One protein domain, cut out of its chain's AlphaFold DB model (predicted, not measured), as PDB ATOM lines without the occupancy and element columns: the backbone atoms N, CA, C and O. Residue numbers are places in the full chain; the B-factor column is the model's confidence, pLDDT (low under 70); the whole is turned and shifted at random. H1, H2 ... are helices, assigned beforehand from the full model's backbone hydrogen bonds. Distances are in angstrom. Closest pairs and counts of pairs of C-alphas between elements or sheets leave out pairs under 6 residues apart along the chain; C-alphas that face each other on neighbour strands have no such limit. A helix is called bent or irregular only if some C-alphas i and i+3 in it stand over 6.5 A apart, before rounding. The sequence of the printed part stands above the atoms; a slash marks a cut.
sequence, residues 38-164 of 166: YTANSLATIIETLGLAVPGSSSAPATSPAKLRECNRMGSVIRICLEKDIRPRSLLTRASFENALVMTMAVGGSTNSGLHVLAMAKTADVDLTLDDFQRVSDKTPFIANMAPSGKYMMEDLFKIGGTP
ATOM      1  N   TYR A  38     390.892 373.519  30.282       95.81
ATOM      2  CA  TYR A  38     390.964 373.684  28.835       95.81
ATOM      3  C   TYR A  38     392.424 373.694  28.377       95.81
ATOM      4  O   TYR A  38     393.349 373.539  29.173       95.81
ATOM      5  N   THR A  39     392.649 373.943  27.087       97.06
ATOM      6  CA  THR A  39     393.974 373.875  26.454       97.06
ATOM      7  C   THR A  39     395.054 374.675  27.185       97.06
ATOM      8  O   THR A  39     396.133 374.141  27.400       97.06
ATOM      9  N   ALA A  40     394.784 375.908  27.628       97.00
ATOM     10  CA  ALA A  40     395.792 376.719  28.319       97.00
ATOM     11  C   ALA A  40     396.285 376.064  29.623       97.00
ATOM     12  O   ALA A  40     397.486 375.908  29.822       97.00
ATOM     13  N   ASN A  41     395.357 375.626  30.474       97.12
ATOM     14  CA  ASN A  41     395.683 374.967  31.737       97.12
ATOM     15  C   ASN A  41     396.253 373.561  31.526       97.12
ATOM     16  O   ASN A  41     397.203 373.192  32.205       97.12
ATOM     17  N   SER A  42     395.749 372.818  30.535       97.50
ATOM     18  CA  SER A  42     396.293 371.502  30.171       97.50
ATOM     19  C   SER A  42     397.754 371.612  29.746       97.50
ATOM     20  O   SER A  42     398.603 370.896  30.264       97.50
ATOM     21  N   LEU A  43     398.070 372.548  28.844       98.06
ATOM     22  CA  LEU A  43     399.438 372.748  28.372       98.06
ATOM     23  C   LEU A  43     400.345 373.316  29.464       98.06
ATOM     24  O   LEU A  43     401.503 372.922  29.533       98.06
ATOM     25  N   ALA A  44     399.843 374.186  30.345       97.75
ATOM     26  CA  ALA A  44     400.614 374.651  31.496       97.75
ATOM     27  C   ALA A  44     400.986 373.483  32.428       97.75
ATOM     28  O   ALA A  44     402.154 373.348  32.791       97.75
ATOM     29  N   THR A  45     400.024 372.613  32.760       97.56
ATOM     30  CA  THR A  45     400.261 371.388  33.537       97.56
ATOM     31  C   THR A  45     401.265 370.477  32.833       97.56
ATOM     32  O   THR A  45     402.245 370.078  33.450       97.56
ATOM     33  N   ILE A  46     401.099 370.229  31.530       98.19
ATOM     34  CA  ILE A  46     402.034 369.432  30.719       98.19
ATOM     35  C   ILE A  46     403.454 370.014  30.758       98.19
ATOM     36  O   ILE A  46     404.404 369.269  30.969       98.19
ATOM     37  N   ILE A  47     403.625 371.327  30.583       98.06
ATOM     38  CA  ILE A  47     404.941 371.992  30.606       98.06
ATOM     39  C   ILE A  47     405.614 371.834  31.975       98.06
ATOM     40  O   ILE A  47     406.823 371.603  32.043       98.06
ATOM     41  N   GLU A  48     404.846 371.926  33.063       97.88
ATOM     42  CA  GLU A  48     405.348 371.653  34.410       97.88
ATOM     43  C   GLU A  48     405.755 370.183  34.573       97.88
ATOM     44  O   GLU A  48     406.860 369.907  35.034       97.88
ATOM     45  N   THR A  49     404.931 369.236  34.114       97.75
ATOM     46  CA  THR A  49     405.230 367.795  34.175       97.75
ATOM     47  C   THR A  49     406.438 367.394  33.324       97.75
ATOM     48  O   THR A  49     407.215 366.526  33.718       97.75
ATOM     49  N   LEU A  50     406.644 368.052  32.181       98.06
ATOM     50  CA  LEU A  50     407.832 367.883  31.338       98.06
ATOM     51  C   LEU A  50     409.115 368.414  32.003       98.06
ATOM     52  O   LEU A  50     410.209 368.188  31.488       98.06
ATOM     53  N   GLY A  51     408.993 369.138  33.120       96.69
ATOM     54  CA  GLY A  51     410.107 369.756  33.836       96.69
ATOM     55  C   GLY A  51     410.575 371.083  33.235       96.69
ATOM     56  O   GLY A  51     411.622 371.593  33.627       96.69
ATOM     57  N   LEU A  52     409.825 371.656  32.287       97.00
ATOM     58  CA  LEU A  52     410.164 372.930  31.642       97.00
ATOM     59  C   LEU A  52     409.691 374.153  32.438       97.00
ATOM     60  O   LEU A  52     410.167 375.262  32.196       97.00
ATOM     61  N   ALA A  53     408.777 373.958  33.386       95.94
ATOM     62  CA  ALA A  53     408.396 374.960  34.371       95.94
ATOM     63  C   ALA A  53     408.729 374.471  35.782       95.94
ATOM     64  O   ALA A  53     408.786 373.275  36.059       95.94
ATOM     65  N   VAL A  54     408.946 375.418  36.691       94.25
ATOM     66  CA  VAL A  54     409.157 375.087  38.101       94.25
ATOM     67  C   VAL A  54     407.877 374.530  38.730       94.25
ATOM     68  O   VAL A  54     406.792 375.023  38.412       94.25
ATOM     69  N   PRO A  55     407.982 373.587  39.685       93.69
ATOM     70  CA  PRO A  55     406.815 373.054  40.377       93.69
ATOM     71  C   PRO A  55     405.927 374.156  40.976       93.69
ATOM     72  O   PRO A  55     406.421 375.140  41.546       93.69
ATOM     73  N   GLY A  56     404.617 373.989  40.807       92.81
ATOM     74  CA  GLY A  56     403.554 374.911  41.198       92.81
ATOM     75  C   GLY A  56     403.288 376.061  40.219       92.81
ATOM     76  O   GLY A  56     402.321 376.799  40.418       92.81
ATOM     77  N   SER A  57     404.103 376.237  39.173       94.19
ATOM     78  CA  SER A  57     403.981 377.354  38.221       94.19
ATOM     79  C   SER A  57     402.650 377.361  37.466       94.19
ATOM     80  O   SER A  57     402.024 378.414  37.307       94.19
ATOM     81  N   SER A  58     402.193 376.188  37.025       95.56
ATOM     82  CA  SER A  58     401.059 376.039  36.103       95.56
ATOM     83  C   SER A  58     399.701 376.406  36.699       95.56
ATOM     84  O   SER A  58     398.778 376.726  35.957       95.56
ATOM     85  N   SER A  59     399.576 376.387  38.028       94.62
ATOM     86  CA  SER A  59     398.293 376.566  38.722       94.62
ATOM     87  C   SER A  59     398.096 377.957  39.328       94.62
ATOM     88  O   SER A  59     396.969 378.338  39.631       94.62
ATOM     89  N   ALA A  60     399.163 378.745  39.494       94.12
ATOM     90  CA  ALA A  60     399.081 380.052  40.142       94.12
ATOM     91  C   ALA A  60     398.231 381.051  39.325       94.12
ATOM     92  O   ALA A  60     398.618 381.385  38.198       94.12
ATOM     93  N   PRO A  61     397.132 381.601  39.890       94.38
ATOM     94  CA  PRO A  61     396.311 382.597  39.210       94.38
ATOM     95  C   PRO A  61     397.137 383.816  38.799       94.38
ATOM     96  O   PRO A  61     398.030 384.244  39.539       94.38
ATOM     97  N   ALA A  62     396.817 384.404  37.647       94.56
ATOM     98  CA  ALA A  62     397.608 385.479  37.045       94.56
ATOM     99  C   ALA A  62     397.757 386.710  37.958       94.56
ATOM    100  O   ALA A  62     398.829 387.303  38.028       94.56
ATOM    101  N   THR A  63     396.706 387.060  38.700       93.25
ATOM    102  CA  THR A  63     396.690 388.191  39.643       93.25
ATOM    103  C   THR A  63     397.192 387.826  41.043       93.25
ATOM    104  O   THR A  63     397.242 388.683  41.925       93.25
ATOM    105  N   SER A  64     397.573 386.566  41.285       92.94
ATOM    106  CA  SER A  64     398.029 386.136  42.605       92.94
ATOM    107  C   SER A  64     399.419 386.704  42.935       92.94
ATOM    108  O   SER A  64     400.324 386.681  42.094       92.94
ATOM    109  N   PRO A  65     399.676 387.104  44.195       94.56
ATOM    110  CA  PRO A  65     401.027 387.453  44.639       94.56
ATOM    111  C   PRO A  65     402.038 386.307  44.465       94.56
ATOM    112  O   PRO A  65     403.242 386.545  44.375       94.56
ATOM    113  N   ALA A  66     401.561 385.056  44.419       93.06
ATOM    114  CA  ALA A  66     402.392 383.884  44.167       93.06
ATOM    115  C   ALA A  66     403.016 383.908  42.766       93.06
ATOM    116  O   ALA A  66     404.207 383.621  42.648       93.06
ATOM    117  N   LYS A  67     402.262 384.327  41.739       94.81
ATOM    118  CA  LYS A  67     402.779 384.462  40.372       94.81
ATOM    119  C   LYS A  67     403.887 385.516  40.290       94.81
ATOM    120  O   LYS A  67     404.924 385.268  39.686       94.81
ATOM    121  N   LEU A  68     403.738 386.650  40.978       94.31
ATOM    122  CA  LEU A  68     404.791 387.674  41.013       94.31
ATOM    123  C   LEU A  68     406.062 387.177  41.727       94.31
ATOM    124  O   LEU A  68     407.173 387.382  41.238       94.31
ATOM    125  N   ARG A  69     405.909 386.478  42.861       94.38
ATOM    126  CA  ARG A  69     407.043 385.846  43.560       94.38
ATOM    127  C   ARG A  69     407.745 384.813  42.686       94.38
ATOM    128  O   ARG A  69     408.969 384.732  42.718       94.38
ATOM    129  N   GLU A  70     406.984 384.044  41.913       94.50
ATOM    130  CA  GLU A  70     407.518 383.104  40.936       94.50
ATOM    131  C   GLU A  70     408.376 383.809  39.882       94.50
ATOM    132  O   GLU A  70     409.534 383.433  39.711       94.50
ATOM    133  N   CYS A  71     407.862 384.865  39.247       94.50
ATOM    134  CA  CYS A  71     408.617 385.639  38.262       94.50
ATOM    135  C   CYS A  71     409.942 386.161  38.840       94.50
ATOM    136  O   CYS A  71     410.990 386.013  38.216       94.50
ATOM    137  N   ASN A  72     409.919 386.682  40.071       95.38
ATOM    138  CA  ASN A  72     411.118 387.196  40.737       95.38
ATOM    139  C   ASN A  72     412.176 386.108  41.006       95.38
ATOM    140  O   ASN A  72     413.372 386.398  40.950       95.38
ATOM    141  N   ARG A  73     411.775 384.852  41.266       94.62
ATOM    142  CA  ARG A  73     412.724 383.735  41.460       94.62
ATOM    143  C   ARG A  73     413.222 383.109  40.152       94.62
ATOM    144  O   ARG A  73     414.175 382.340  40.200       94.62
ATOM    145  N   MET A  74     412.631 383.409  38.991       95.81
ATOM    146  CA  MET A  74     413.052 382.786  37.722       95.81
ATOM    147  C   MET A  74     414.492 383.122  37.341       95.81
ATOM    148  O   MET A  74     415.180 382.268  36.790       95.81
ATOM    149  N   GLY A  75     414.990 384.307  37.704       96.50
ATOM    150  CA  GLY A  75     416.377 384.685  37.429       96.50
ATOM    151  C   GLY A  75     417.399 383.705  38.022       96.50
ATOM    152  O   GLY A  75     418.349 383.322  37.340       96.50
ATOM    153  N   SER A  76     417.191 383.238  39.259       96.56
ATOM    154  CA  SER A  76     418.107 382.277  39.889       96.56
ATOM    155  C   SER A  76     417.991 380.878  39.286       96.56
ATOM    156  O   SER A  76     419.006 380.201  39.133       96.56
ATOM    157  N   VAL A  77     416.784 380.463  38.888       96.75
ATOM    158  CA  VAL A  77     416.544 379.178  38.214       96.75
ATOM    159  C   VAL A  77     417.244 379.143  36.857       96.75
ATOM    160  O   VAL A  77     417.998 378.215  36.582       96.75
ATOM    161  N   ILE A  78     417.066 380.182  36.038       97.00
ATOM    162  CA  ILE A  78     417.718 380.276  34.726       97.00
ATOM    163  C   ILE A  78     419.241 380.324  34.872       97.00
ATOM    164  O   ILE A  78     419.938 379.658  34.108       97.00
ATOM    165  N   ARG A  79     419.770 381.032  35.881       98.06
ATOM    166  CA  ARG A  79     421.210 381.020  36.171       98.06
ATOM    167  C   ARG A  79     421.724 379.601  36.428       98.06
ATOM    168  O   ARG A  79     422.732 379.227  35.844       98.06
ATOM    169  N   ILE A  80     421.017 378.804  37.234       97.25
ATOM    170  CA  ILE A  80     421.383 377.401  37.491       97.25
ATOM    171  C   ILE A  80     421.385 376.592  36.191       97.25
ATOM    172  O   ILE A  80     422.308 375.809  35.968       97.25
ATOM    173  N   CYS A  81     420.386 376.785  35.322       97.62
ATOM    174  CA  CYS A  81     420.345 376.100  34.032       97.62
ATOM    175  C   CYS A  81     421.557 376.443  33.159       97.62
ATOM    176  O   CYS A  81     422.126 375.547  32.547       97.62
ATOM    177  N   LEU A  82     421.990 377.708  33.145       98.19
ATOM    178  CA  LEU A  82     423.178 378.142  32.404       98.19
ATOM    179  C   LEU A  82     424.472 377.583  33.008       98.19
ATOM    180  O   LEU A  82     425.298 377.039  32.283       98.19
ATOM    181  N   GLU A  83     424.637 377.669  34.330       98.38
ATOM    182  CA  GLU A  83     425.823 377.167  35.043       98.38
ATOM    183  C   GLU A  83     426.007 375.651  34.889       98.38
ATOM    184  O   GLU A  83     427.134 375.158  34.897       98.38
ATOM    185  N   LYS A  84     424.904 374.904  34.762       98.06
ATOM    186  CA  LYS A  84     424.897 373.436  34.657       98.06
ATOM    187  C   LYS A  84     424.661 372.906  33.239       98.06
ATOM    188  O   LYS A  84     424.531 371.695  33.085       98.06
ATOM    189  N   ASP A  85     424.571 373.778  32.235       97.62
ATOM    190  CA  ASP A  85     424.195 373.435  30.852       97.62
ATOM    191  C   ASP A  85     422.915 372.569  30.760       97.62
ATOM    192  O   ASP A  85     422.817 371.609  29.993       97.62
ATOM    193  N   ILE A  86     421.903 372.895  31.575       97.56
ATOM    194  CA  ILE A  86     420.593 372.234  31.539       97.56
ATOM    195  C   ILE A  86     419.814 372.798  30.353       97.56
ATOM    196  O   ILE A  86     419.290 373.914  30.394       97.56
ATOM    197  N   ARG A  87     419.722 372.005  29.288       96.69
ATOM    198  CA  ARG A  87     419.001 372.354  28.061       96.69
ATOM    199  C   ARG A  87     417.603 371.733  28.062       96.69
ATOM    200  O   ARG A  87     417.442 370.641  28.600       96.69
ATOM    201  N   PRO A  88     416.611 372.331  27.372       96.38
ATOM    202  CA  PRO A  88     415.281 371.732  27.237       96.38
ATOM    203  C   PRO A  88     415.311 370.280  26.745       96.38
ATOM    204  O   PRO A  88     414.593 369.438  27.270       96.38
ATOM    205  N   ARG A  89     416.203 369.948  25.801       95.69
ATOM    206  CA  ARG A  89     416.362 368.573  25.291       95.69
ATOM    207  C   ARG A  89     416.826 367.576  26.358       95.69
ATOM    208  O   ARG A  89     416.504 366.403  26.260       95.69
ATOM    209  N   SER A  90     417.539 368.034  27.386       95.88
ATOM    210  CA  SER A  90     417.931 367.192  28.521       95.88
ATOM    211  C   SER A  90     416.742 366.839  29.425       95.88
ATOM    212  O   SER A  90     416.825 365.885  30.190       95.88
ATOM    213  N   LEU A  91     415.649 367.608  29.350       97.56
ATOM    214  CA  LEU A  91     414.429 367.430  30.145       97.56
ATOM    215  C   LEU A  91     413.320 366.734  29.342       97.56
ATOM    216  O   LEU A  91     412.541 365.960  29.892       97.56
ATOM    217  N   LEU A  92     413.270 366.973  28.030       98.31
ATOM    218  CA  LEU A  92     412.314 366.383  27.093       98.31
ATOM    219  C   LEU A  92     412.769 364.983  26.659       98.31
ATOM    220  O   LEU A  92     413.383 364.807  25.611       98.31
ATOM    221  N   THR A  93     412.462 363.987  27.487       98.44
ATOM    222  CA  THR A  93     412.799 362.571  27.294       98.44
ATOM    223  C   THR A  93     411.525 361.752  27.104       98.44
ATOM    224  O   THR A  93     410.440 362.201  27.471       98.44
ATOM    225  N   ARG A  94     411.633 360.510  26.608       98.12
ATOM    226  CA  ARG A  94     410.472 359.601  26.524       98.12
ATOM    227  C   ARG A  94     409.740 359.484  27.865       98.12
ATOM    228  O   ARG A  94     408.519 359.561  27.891       98.12
ATOM    229  N   ALA A  95     410.480 359.393  28.971       98.31
ATOM    230  CA  ALA A  95     409.904 359.300  30.310       98.31
ATOM    231  C   ALA A  95     409.141 360.570  30.728       98.31
ATOM    232  O   ALA A  95     408.054 360.468  31.288       98.31
ATOM    233  N   SER A  96     409.663 361.771  30.445       98.38
ATOM    234  CA  SER A  96     408.946 363.004  30.804       98.38
ATOM    235  C   SER A  96     407.696 363.213  29.953       98.38
ATOM    236  O   SER A  96     406.677 363.664  30.475       98.38
ATOM    237  N   PHE A  97     407.722 362.810  28.679       98.69
ATOM    238  CA  PHE A  97     406.520 362.774  27.847       98.69
ATOM    239  C   PHE A  97     405.487 361.772  28.366       98.69
ATOM    240  O   PHE A  97     404.316 362.127  28.459       98.69
ATOM    241  N   GLU A  98     405.889 360.564  28.768       98.25
ATOM    242  CA  GLU A  98     404.965 359.600  29.382       98.25
ATOM    243  C   GLU A  98     404.340 360.141  30.672       98.25
ATOM    244  O   GLU A  98     403.125 360.036  30.844       98.25
ATOM    245  N   ASN A  99     405.123 360.807  31.527       98.06
ATOM    246  CA  ASN A  99     404.591 361.486  32.709       98.06
ATOM    247  C   ASN A  99     403.563 362.560  32.325       98.06
ATOM    248  O   ASN A  99     402.505 362.653  32.945       98.06
ATOM    249  N   ALA A 100     403.840 363.352  31.287       98.12
ATOM    250  CA  ALA A 100     402.908 364.364  30.802       98.12
ATOM    251  C   ALA A 100     401.606 363.748  30.264       98.12
ATOM    252  O   ALA A 100     400.531 364.310  30.487       98.12
ATOM    253  N   LEU A 101     401.673 362.582  29.611       98.38
ATOM    254  CA  LEU A 101     400.481 361.840  29.197       98.38
ATOM    255  C   LEU A 101     399.682 361.358  30.410       98.38
ATOM    256  O   LEU A 101     398.477 361.594  30.452       98.38
ATOM    257  N   VAL A 102     400.336 360.759  31.412       98.06
ATOM    258  CA  VAL A 102     399.678 360.323  32.658       98.06
ATOM    259  C   VAL A 102     398.964 361.503  33.306       98.06
ATOM    260  O   VAL A 102     397.773 361.422  33.586       98.06
ATOM    261  N   MET A 103     399.653 362.635  33.454       97.19
ATOM    262  CA  MET A 103     399.056 363.840  34.022       97.19
ATOM    263  C   MET A 103     397.875 364.343  33.200       97.19
ATOM    264  O   MET A 103     396.840 364.668  33.770       97.19
ATOM    265  N   THR A 104     397.983 364.342  31.870       97.12
ATOM    266  CA  THR A 104     396.879 364.727  30.979       97.12
ATOM    267  C   THR A 104     395.643 363.854  31.212       97.12
ATOM    268  O   THR A 104     394.540 364.389  31.309       97.12
ATOM    269  N   MET A 105     395.805 362.536  31.359       97.19
ATOM    270  CA  MET A 105     394.685 361.619  31.618       97.19
ATOM    271  C   MET A 105     394.123 361.791  33.033       97.19
ATOM    272  O   MET A 105     392.909 361.893  33.210       97.19
ATOM    273  N   ALA A 106     395.002 361.901  34.032       96.50
ATOM    274  CA  ALA A 106     394.635 362.068  35.434       96.50
ATOM    275  C   ALA A 106     393.790 363.329  35.667       96.50
ATOM    276  O   ALA A 106     392.827 363.296  36.442       96.50
ATOM    277  N   VAL A 107     394.111 364.423  34.963       94.88
ATOM    278  CA  VAL A 107     393.417 365.708  35.116       94.88
ATOM    279  C   VAL A 107     392.286 365.952  34.116       94.88
ATOM    280  O   VAL A 107     391.614 366.978  34.213       94.88
ATOM    281  N   GLY A 108     392.051 365.035  33.171       94.94
ATOM    282  CA  GLY A 108     391.054 365.221  32.112       94.94
ATOM    283  C   GLY A 108     391.415 366.375  31.172       94.94
ATOM    284  O   GLY A 108     390.583 367.235  30.885       94.94
ATOM    285  N   GLY A 109     392.678 366.427  30.752       94.44
ATOM    286  CA  GLY A 109     393.228 367.478  29.907       94.44
ATOM    287  C   GLY A 109     392.595 367.556  28.514       94.44
ATOM    288  O   GLY A 109     392.012 366.608  27.993       94.44
ATOM    289  N   SER A 110     392.752 368.719  27.886       97.12
ATOM    290  CA  SER A 110     392.253 369.026  26.545       97.12
ATOM    291  C   SER A 110     392.758 368.032  25.498       97.12
ATOM    292  O   SER A 110     393.946 367.701  25.465       97.12
ATOM    293  N   THR A 111     391.890 367.649  24.558       96.25
ATOM    294  CA  THR A 111     392.249 366.811  23.402       96.25
ATOM    295  C   THR A 111     393.285 367.475  22.489       96.25
ATOM    296  O   THR A 111     394.055 366.777  21.831       96.25
ATOM    297  N   ASN A 112     393.406 368.810  22.517       96.69
ATOM    298  CA  ASN A 112     394.472 369.531  21.808       96.69
ATOM    299  C   ASN A 112     395.879 369.144  22.296       96.69
ATOM    300  O   ASN A 112     396.854 369.352  21.573       96.69
ATOM    301  N   SER A 113     395.997 368.542  23.485       95.75
ATOM    302  CA  SER A 113     397.254 367.964  23.971       95.75
ATOM    303  C   SER A 113     397.795 366.905  23.009       95.75
ATOM    304  O   SER A 113     399.004 366.843  22.822       95.75
ATOM    305  N   GLY A 114     396.932 366.150  22.314       95.81
ATOM    306  CA  GLY A 114     397.350 365.205  21.273       95.81
ATOM    307  C   GLY A 114     398.198 365.868  20.186       95.81
ATOM    308  O   GLY A 114     399.269 365.381  19.844       95.81
ATOM    309  N   LEU A 115     397.775 367.037  19.702       97.62
ATOM    310  CA  LEU A 115     398.505 367.784  18.676       97.62
ATOM    311  C   LEU A 115     399.798 368.396  19.227       97.62
ATOM    312  O   LEU A 115     400.870 368.238  18.644       97.62
ATOM    313  N   HIS A 116     399.702 369.101  20.355       98.19
ATOM    314  CA  HIS A 116     400.828 369.865  20.887       98.19
ATOM    315  C   HIS A 116     401.935 368.975  21.450       98.19
ATOM    316  O   HIS A 116     403.107 369.234  21.189       98.19
ATOM    317  N   VAL A 117     401.586 367.915  22.180       98.12
ATOM    318  CA  VAL A 117     402.572 367.015  22.788       98.12
ATOM    319  C   VAL A 117     403.316 366.227  21.710       98.12
ATOM    320  O   VAL A 117     404.541 366.141  21.777       98.12
ATOM    321  N   LEU A 118     402.626 365.740  20.670       98.25
ATOM    322  CA  LEU A 118     403.282 365.089  19.529       98.25
ATOM    323  C   LEU A 118     404.209 366.051  18.776       98.25
ATOM    324  O   LEU A 118     405.328 365.678  18.424       98.25
ATOM    325  N   ALA A 119     403.790 367.303  18.568       98.31
ATOM    326  CA  ALA A 119     404.640 368.316  17.944       98.31
ATOM    327  C   ALA A 119     405.900 368.600  18.782       98.31
ATOM    328  O   ALA A 119     407.006 368.623  18.243       98.31
ATOM    329  N   MET A 120     405.752 368.750  20.103       98.06
ATOM    330  CA  MET A 120     406.874 368.945  21.027       98.06
ATOM    331  C   MET A 120     407.831 367.748  21.030       98.06
ATOM    332  O   MET A 120     409.043 367.948  20.954       98.06
ATOM    333  N   ALA A 121     407.303 366.522  21.081       98.25
ATOM    334  CA  ALA A 121     408.097 365.296  21.017       98.25
ATOM    335  C   ALA A 121     408.891 365.220  19.710       98.25
ATOM    336  O   ALA A 121     410.104 365.005  19.734       98.25
ATOM    337  N   LYS A 122     408.252 365.540  18.577       98.12
ATOM    338  CA  LYS A 122     408.925 365.592  17.276       98.12
ATOM    339  C   LYS A 122     410.050 366.628  17.242       98.12
ATOM    340  O   LYS A 122     411.119 366.339  16.711       98.12
ATOM    341  N   THR A 123     409.845 367.819  17.809       97.75
ATOM    342  CA  THR A 123     410.889 368.857  17.914       97.75
ATOM    343  C   THR A 123     412.039 368.444  18.840       97.75
ATOM    344  O   THR A 123     413.186 368.834  18.614       97.75
ATOM    345  N   ALA A 124     411.747 367.656  19.874       97.62
ATOM    346  CA  ALA A 124     412.735 367.136  20.814       97.62
ATOM    347  C   ALA A 124     413.471 365.879  20.314       97.62
ATOM    348  O   ALA A 124     414.393 365.437  20.993       97.62
ATOM    349  N   ASP A 125     413.101 365.349  19.141       97.56
ATOM    350  CA  ASP A 125     413.583 364.072  18.598       97.56
ATOM    351  C   ASP A 125     413.275 362.873  19.517       97.56
ATOM    352  O   ASP A 125     414.075 361.959  19.700       97.56
ATOM    353  N   VAL A 126     412.088 362.899  20.130       98.38
ATOM    354  CA  VAL A 126     411.547 361.805  20.938       98.38
ATOM    355  C   VAL A 126     410.464 361.096  20.139       98.38
ATOM    356  O   VAL A 126     409.499 361.720  19.694       98.38
ATOM    357  N   ASP A 127     410.611 359.783  19.981       98.06
ATOM    358  CA  ASP A 127     409.553 358.946  19.425       98.06
ATOM    359  C   ASP A 127     408.358 358.930  20.384       98.06
ATOM    360  O   ASP A 127     408.496 358.569  21.555       98.06
ATOM    361  N   LEU A 128     407.204 359.373  19.900       98.31
ATOM    362  CA  LEU A 128     405.939 359.385  20.619       98.31
ATOM    363  C   LEU A 128     404.818 359.304  19.588       98.31
ATOM    364  O   LEU A 128     404.828 360.029  18.590       98.31
ATOM    365  N   THR A 129     403.848 358.433  19.831       98.00
ATOM    366  CA  THR A 129     402.779 358.131  18.876       98.00
ATOM    367  C   THR A 129     401.405 358.275  19.522       98.00
ATOM    368  O   THR A 129     401.291 358.411  20.738       98.00
ATOM    369  N   LEU A 130     400.335 358.230  18.724       97.44
ATOM    370  CA  LEU A 130     398.973 358.179  19.269       97.44
ATOM    371  C   LEU A 130     398.705 356.884  20.054       97.44
ATOM    372  O   LEU A 130     397.936 356.909  21.011       97.44
ATOM    373  N   ASP A 131     399.388 355.785  19.726       98.19
ATOM    374  CA  ASP A 131     399.263 354.524  20.468       98.19
ATOM    375  C   ASP A 131     399.772 354.663  21.911       98.19
ATOM    376  O   ASP A 131     399.250 354.025  22.827       98.19
ATOM    377  N   ASP A 132     400.738 355.555  22.153       98.25
ATOM    378  CA  ASP A 132     401.182 355.886  23.508       98.25
ATOM    379  C   ASP A 132     400.088 356.577  24.323       98.25
ATOM    380  O   ASP A 132     399.933 356.274  25.507       98.25
ATOM    381  N   PHE A 133     399.291 357.454  23.699       97.94
ATOM    382  CA  PHE A 133     398.143 358.074  24.367       97.94
ATOM    383  C   PHE A 133     397.130 357.014  24.785       97.94
ATOM    384  O   PHE A 133     396.694 357.029  25.935       97.94
ATOM    385  N   GLN A 134     396.799 356.078  23.889       98.00
ATOM    386  CA  GLN A 134     395.863 354.996  24.194       98.00
ATOM    387  C   GLN A 134     396.389 354.116  25.333       98.00
ATOM    388  O   GLN A 134     395.714 353.940  26.345       98.00
ATOM    389  N   ARG A 135     397.636 353.645  25.226       98.12
ATOM    390  CA  ARG A 135     398.274 352.789  26.237       98.12
ATOM    391  C   ARG A 135     398.302 353.432  27.625       98.12
ATOM    392  O   ARG A 135     398.162 352.727  28.626       98.12
ATOM    393  N   VAL A 136     398.565 354.737  27.700       98.00
ATOM    394  CA  VAL A 136     398.578 355.481  28.967       98.00
ATOM    395  C   VAL A 136     397.157 355.714  29.475       98.00
ATOM    396  O   VAL A 136     396.909 355.530  30.668       98.00
ATOM    397  N   SER A 137     396.219 356.059  28.590       97.31
ATOM    398  CA  SER A 137     394.806 356.239  28.929       97.31
ATOM    399  C   SER A 137     394.200 354.976  29.541       97.31
ATOM    400  O   SER A 137     393.562 355.074  30.585       97.31
ATOM    401  N   ASP A 138     394.493 353.795  28.988       97.94
ATOM    402  CA  ASP A 138     393.981 352.507  29.484       97.94
ATOM    403  C   ASP A 138     394.387 352.202  30.937       97.94
ATOM    404  O   ASP A 138     393.737 351.413  31.622       97.94
ATOM    405  N   LYS A 139     395.486 352.799  31.412       97.50
ATOM    406  CA  LYS A 139     396.075 352.527  32.734       97.50
ATOM    407  C   LYS A 139     395.876 353.653  33.739       97.50
ATOM    408  O   LYS A 139     396.150 353.449  34.920       97.50
ATOM    409  N   THR A 140     395.453 354.831  33.287       98.12
ATOM    410  CA  THR A 140     395.459 356.037  34.118       98.12
ATOM    411  C   THR A 140     394.034 356.440  34.476       98.12
ATOM    412  O   THR A 140     393.279 356.841  33.590       98.12
ATOM    413  N   PRO A 141     393.642 356.364  35.759       96.69
ATOM    414  CA  PRO A 141     392.320 356.799  36.173       96.69
ATOM    415  C   PRO A 141     392.197 358.322  36.082       96.69
ATOM    416  O   PRO A 141     393.126 359.060  36.405       96.69
ATOM    417  N   PHE A 142     391.011 358.793  35.712       95.38
ATOM    418  CA  PHE A 142     390.649 360.202  35.812       95.38
ATOM    419  C   PHE A 142     390.326 360.549  37.275       95.38
ATOM    420  O   PHE A 142     389.379 360.004  37.843       95.38
ATOM    421  N   ILE A 143     391.118 361.433  37.890       94.44
ATOM    422  CA  ILE A 143     391.045 361.735  39.331       94.44
ATOM    423  C   ILE A 143     390.734 363.204  39.647       94.44
ATOM    424  O   ILE A 143     390.315 363.511  40.764       94.44
ATOM    425  N   ALA A 144     390.908 364.131  38.698       92.69
ATOM    426  CA  ALA A 144     390.665 365.550  38.952       92.69
ATOM    427  C   ALA A 144     389.217 365.960  38.655       92.69
ATOM    428  O   ALA A 144     388.751 365.909  37.522       92.69
ATOM    429  N   ASN A 145     388.506 366.484  39.652       93.88
ATOM    430  CA  ASN A 145     387.143 366.992  39.479       93.88
ATOM    431  C   ASN A 145     387.132 368.431  38.914       93.88
ATOM    432  O   ASN A 145     386.621 369.356  39.544       93.88
ATOM    433  N   MET A 146     387.723 368.630  37.737       93.31
ATOM    434  CA  MET A 146     387.958 369.947  37.133       93.31
ATOM    435  C   MET A 146     387.033 370.189  35.936       93.31
ATOM    436  O   MET A 146     386.877 369.316  35.083       93.31
ATOM    437  N   ALA A 147     386.434 371.375  35.833       94.06
ATOM    438  CA  ALA A 147     385.670 371.784  34.655       94.06
ATOM    439  C   ALA A 147     386.557 371.702  33.394       94.06
ATOM    440  O   ALA A 147     387.727 372.074  33.478       94.06
ATOM    441  N   PRO A 148     386.046 371.266  32.230       92.88
ATOM    442  CA  PRO A 148     384.631 371.026  31.931       92.88
ATOM    443  C   PRO A 148     384.087 369.664  32.394       92.88
ATOM    444  O   PRO A 148     382.875 369.514  32.498       92.88
ATOM    445  N   SER A 149     384.947 368.687  32.690       90.88
ATOM    446  CA  SER A 149     384.533 367.322  33.062       90.88
ATOM    447  C   SER A 149     384.019 367.204  34.501       90.88
ATOM    448  O   SER A 149     383.358 366.232  34.856       90.88
ATOM    449  N   GLY A 150     384.332 368.192  35.335       92.25
ATOM    450  CA  GLY A 150     383.985 368.261  36.745       92.25
ATOM    451  C   GLY A 150     383.533 369.653  37.187       92.25
ATOM    452  O   GLY A 150     383.128 370.495  36.387       92.25
ATOM    453  N   LYS A 151     383.583 369.891  38.497       92.81
ATOM    454  CA  LYS A 151     382.983 371.063  39.149       92.81
ATOM    455  C   LYS A 151     383.959 372.218  39.382       92.81
ATOM    456  O   LYS A 151     383.533 373.372  39.375       92.81
ATOM    457  N   TYR A 152     385.221 371.914  39.669       94.56
ATOM    458  CA  TYR A 152     386.184 372.885  40.191       94.56
ATOM    459  C   TYR A 152     387.007 373.547  39.081       94.56
ATOM    460  O   TYR A 152     387.124 373.023  37.975       94.56
ATOM    461  N   MET A 153     387.566 374.717  39.368       94.50
ATOM    462  CA  MET A 153     388.421 375.474  38.450       94.50
ATOM    463  C   MET A 153     389.896 375.359  38.865       94.50
ATOM    464  O   MET A 153     390.213 374.961  39.982       94.50
ATOM    465  N   MET A 154     390.820 375.782  38.001       95.00
ATOM    466  CA  MET A 154     392.262 375.800  38.290       95.00
ATOM    467  C   MET A 154     392.614 376.630  39.535       95.00
ATOM    468  O   MET A 154     393.539 376.294  40.270       95.00
ATOM    469  N   GLU A 155     391.841 377.678  39.833       93.62
ATOM    470  CA  GLU A 155     392.000 378.448  41.072       93.62
ATOM    471  C   GLU A 155     391.727 377.600  42.329       93.62
ATOM    472  O   GLU A 155     392.382 377.781  43.355       93.62
ATOM    473  N   ASP A 156     390.782 376.660  42.258       94.81
ATOM    474  CA  ASP A 156     390.491 375.741  43.360       94.81
ATOM    475  C   ASP A 156     391.630 374.733  43.539       94.81
ATOM    476  O   ASP A 156     392.048 374.476  44.669       94.81
ATOM    477  N   LEU A 157     392.201 374.235  42.434       94.25
ATOM    478  CA  LEU A 157     393.393 373.384  42.470       94.25
ATOM    479  C   LEU A 157     394.581 374.112  43.113       94.25
ATOM    480  O   LEU A 157     395.258 373.570  43.986       94.25
ATOM    481  N   PHE A 158     394.818 375.369  42.737       94.94
ATOM    482  CA  PHE A 158     395.877 376.176  43.336       94.94
ATOM    483  C   PHE A 158     395.748 376.285  44.861       94.94
ATOM    484  O   PHE A 158     396.743 376.164  45.575       94.94
ATOM    485  N   LYS A 159     394.522 376.451  45.377       94.38
ATOM    486  CA  LYS A 159     394.255 376.569  46.822       94.38
ATOM    487  C   LYS A 159     394.606 375.306  47.608       94.38
ATOM    488  O   LYS A 159     394.951 375.422  48.781       94.38
ATOM    489  N   ILE A 160     394.536 374.130  46.985       94.12
ATOM    490  CA  ILE A 160     394.869 372.855  47.640       94.12
ATOM    491  C   ILE A 160     396.329 372.429  47.435       94.12
ATOM    492  O   ILE A 160     396.742 371.413  47.984       94.12
ATOM    493  N   GLY A 161     397.131 373.217  46.710       92.38
ATOM    494  CA  GLY A 161     398.571 372.998  46.512       92.38
ATOM    495  C   GLY A 161     399.016 372.910  45.051       92.38
ATOM    496  O   GLY A 161     400.206 372.751  44.790       92.38
ATOM    497  N   GLY A 162     398.092 373.078  44.103       93.81
ATOM    498  CA  GLY A 162     398.403 373.164  42.682       93.81
ATOM    499  C   GLY A 162     398.655 371.813  42.021       93.81
ATOM    500  O   GLY A 162     398.411 370.756  42.596       93.81
ATOM    501  N   THR A 163     399.176 371.862  40.797       94.38
ATOM    502  CA  THR A 163     399.538 370.680  40.000       94.38
ATOM    503  C   THR A 163     400.403 369.648  40.744       94.38
ATOM    504  O   THR A 163     400.119 368.469  40.571       94.38
ATOM    505  N   PRO A 164     401.373 370.016  41.612       93.69
ATOM    506  CA  PRO A 164     402.178 369.036  42.356       93.69
ATOM    507  C   PRO A 164     401.424 368.161  43.368       93.69
ATOM    508  O   PRO A 164     402.038 367.281  43.962       93.69
TER     509      PRO A 164
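What this domain is: This is residues 38 to 164 of the 166 residues of the protein "Dihydroxy-acid dehydratase" of Fusarium oxysporum Fo47 (UniProt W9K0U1). The model is a flat slab of helices: H1 lies in its middle, H4 packs on H1, H5 and H6 to make a cluster of four, and the long bent helix H2 runs along the edge of the slab away from that cluster, touching no helix. Short H3 sits between the tight links that lead from H2 to H4, and H7 lies beyond the cluster at the end of a long link. The printed part has 127 residues with seven named helices, H1 to H7 in order, and no named strand: all helix. It is compact, with a radius of gyration of the C-alphas of 15.0 A, and spans 39 by 37 by 19 A.

Where its parts are: The longest helix, H2, residues 65 to 83, was assigned as one helix by its hydrogen bonds but is bent: C-alphas 72 and 75 are 6.7 A apart. Its arms are H2a, residues 65 to 72, 10.8 A long from C-alpha 65 at (401.027, 387.453, 44.639), and H2b, residues 75 to 83, 12.3 A long. H3 is residues 88 to 91, and H4, residues 94 to 107, is 20.0 A long. H5, residues 113 to 124, measures 15.8 A, and H1, residues 39 to 49, 14.9 A from C-alpha 39 at (393.974, 373.875, 26.454). H6 is residues 130 to 137, 10.7 A. H7, residues 154 to 160, is 10.1 A long and ends with C-alpha 160 at (394.869, 372.855, 47.640).

How they stand to each other: H2a and H2b stand at a steep tilt of 36 degrees, only just steep, and touch no helix. H4 is the hub. It touches H1 at a steep tilt of 46 degrees, opposite ways, the closest C-alphas being those of Ile 46 and Ala 100, 5.1 A apart. It touches H6 at a steep tilt of 55 degrees, the same way, closest at the C-alphas of Met 105 and Ser 137, 6.0 A. H4 and H5, a helical hairpin, only just touch, with 3 pairs of C-alphas within 8 A, at a shallow tilt of 14 degrees, opposite ways; the C-alphas of Phe 97 and Ala 121 are closest, 7.4 A. H5 only just touches H1, with residue 113 alone and 3 such pairs; the closest C-alphas, those of Leu 43 and Ser 113, are 6.9 A apart. H3 is close to H5 but not clearly touching, 5.9 A between the C-alphas of Arg 89 and Ala 124. H7 is close to H1 but not clearly touching, 7.4 A between the C-alphas of Met 154 and Asn 41. Every O i to N i+4 pair is within hydrogen-bond range in H1, H2a, H2b, H4, H5, H6 and H7; H3 is too short for one.

The domain as a whole: The C-alphas farthest apart, those of Glu 83 and Lys 151, are 43.5 A apart. Residues 79 to 85, of which 79 to 83 belong to H2, stand free. The links H1 to H2 and H6 to H7 are long, 15 and 16 residues. The printed part has no cut, and no printed residue is under 70 in pLDDT.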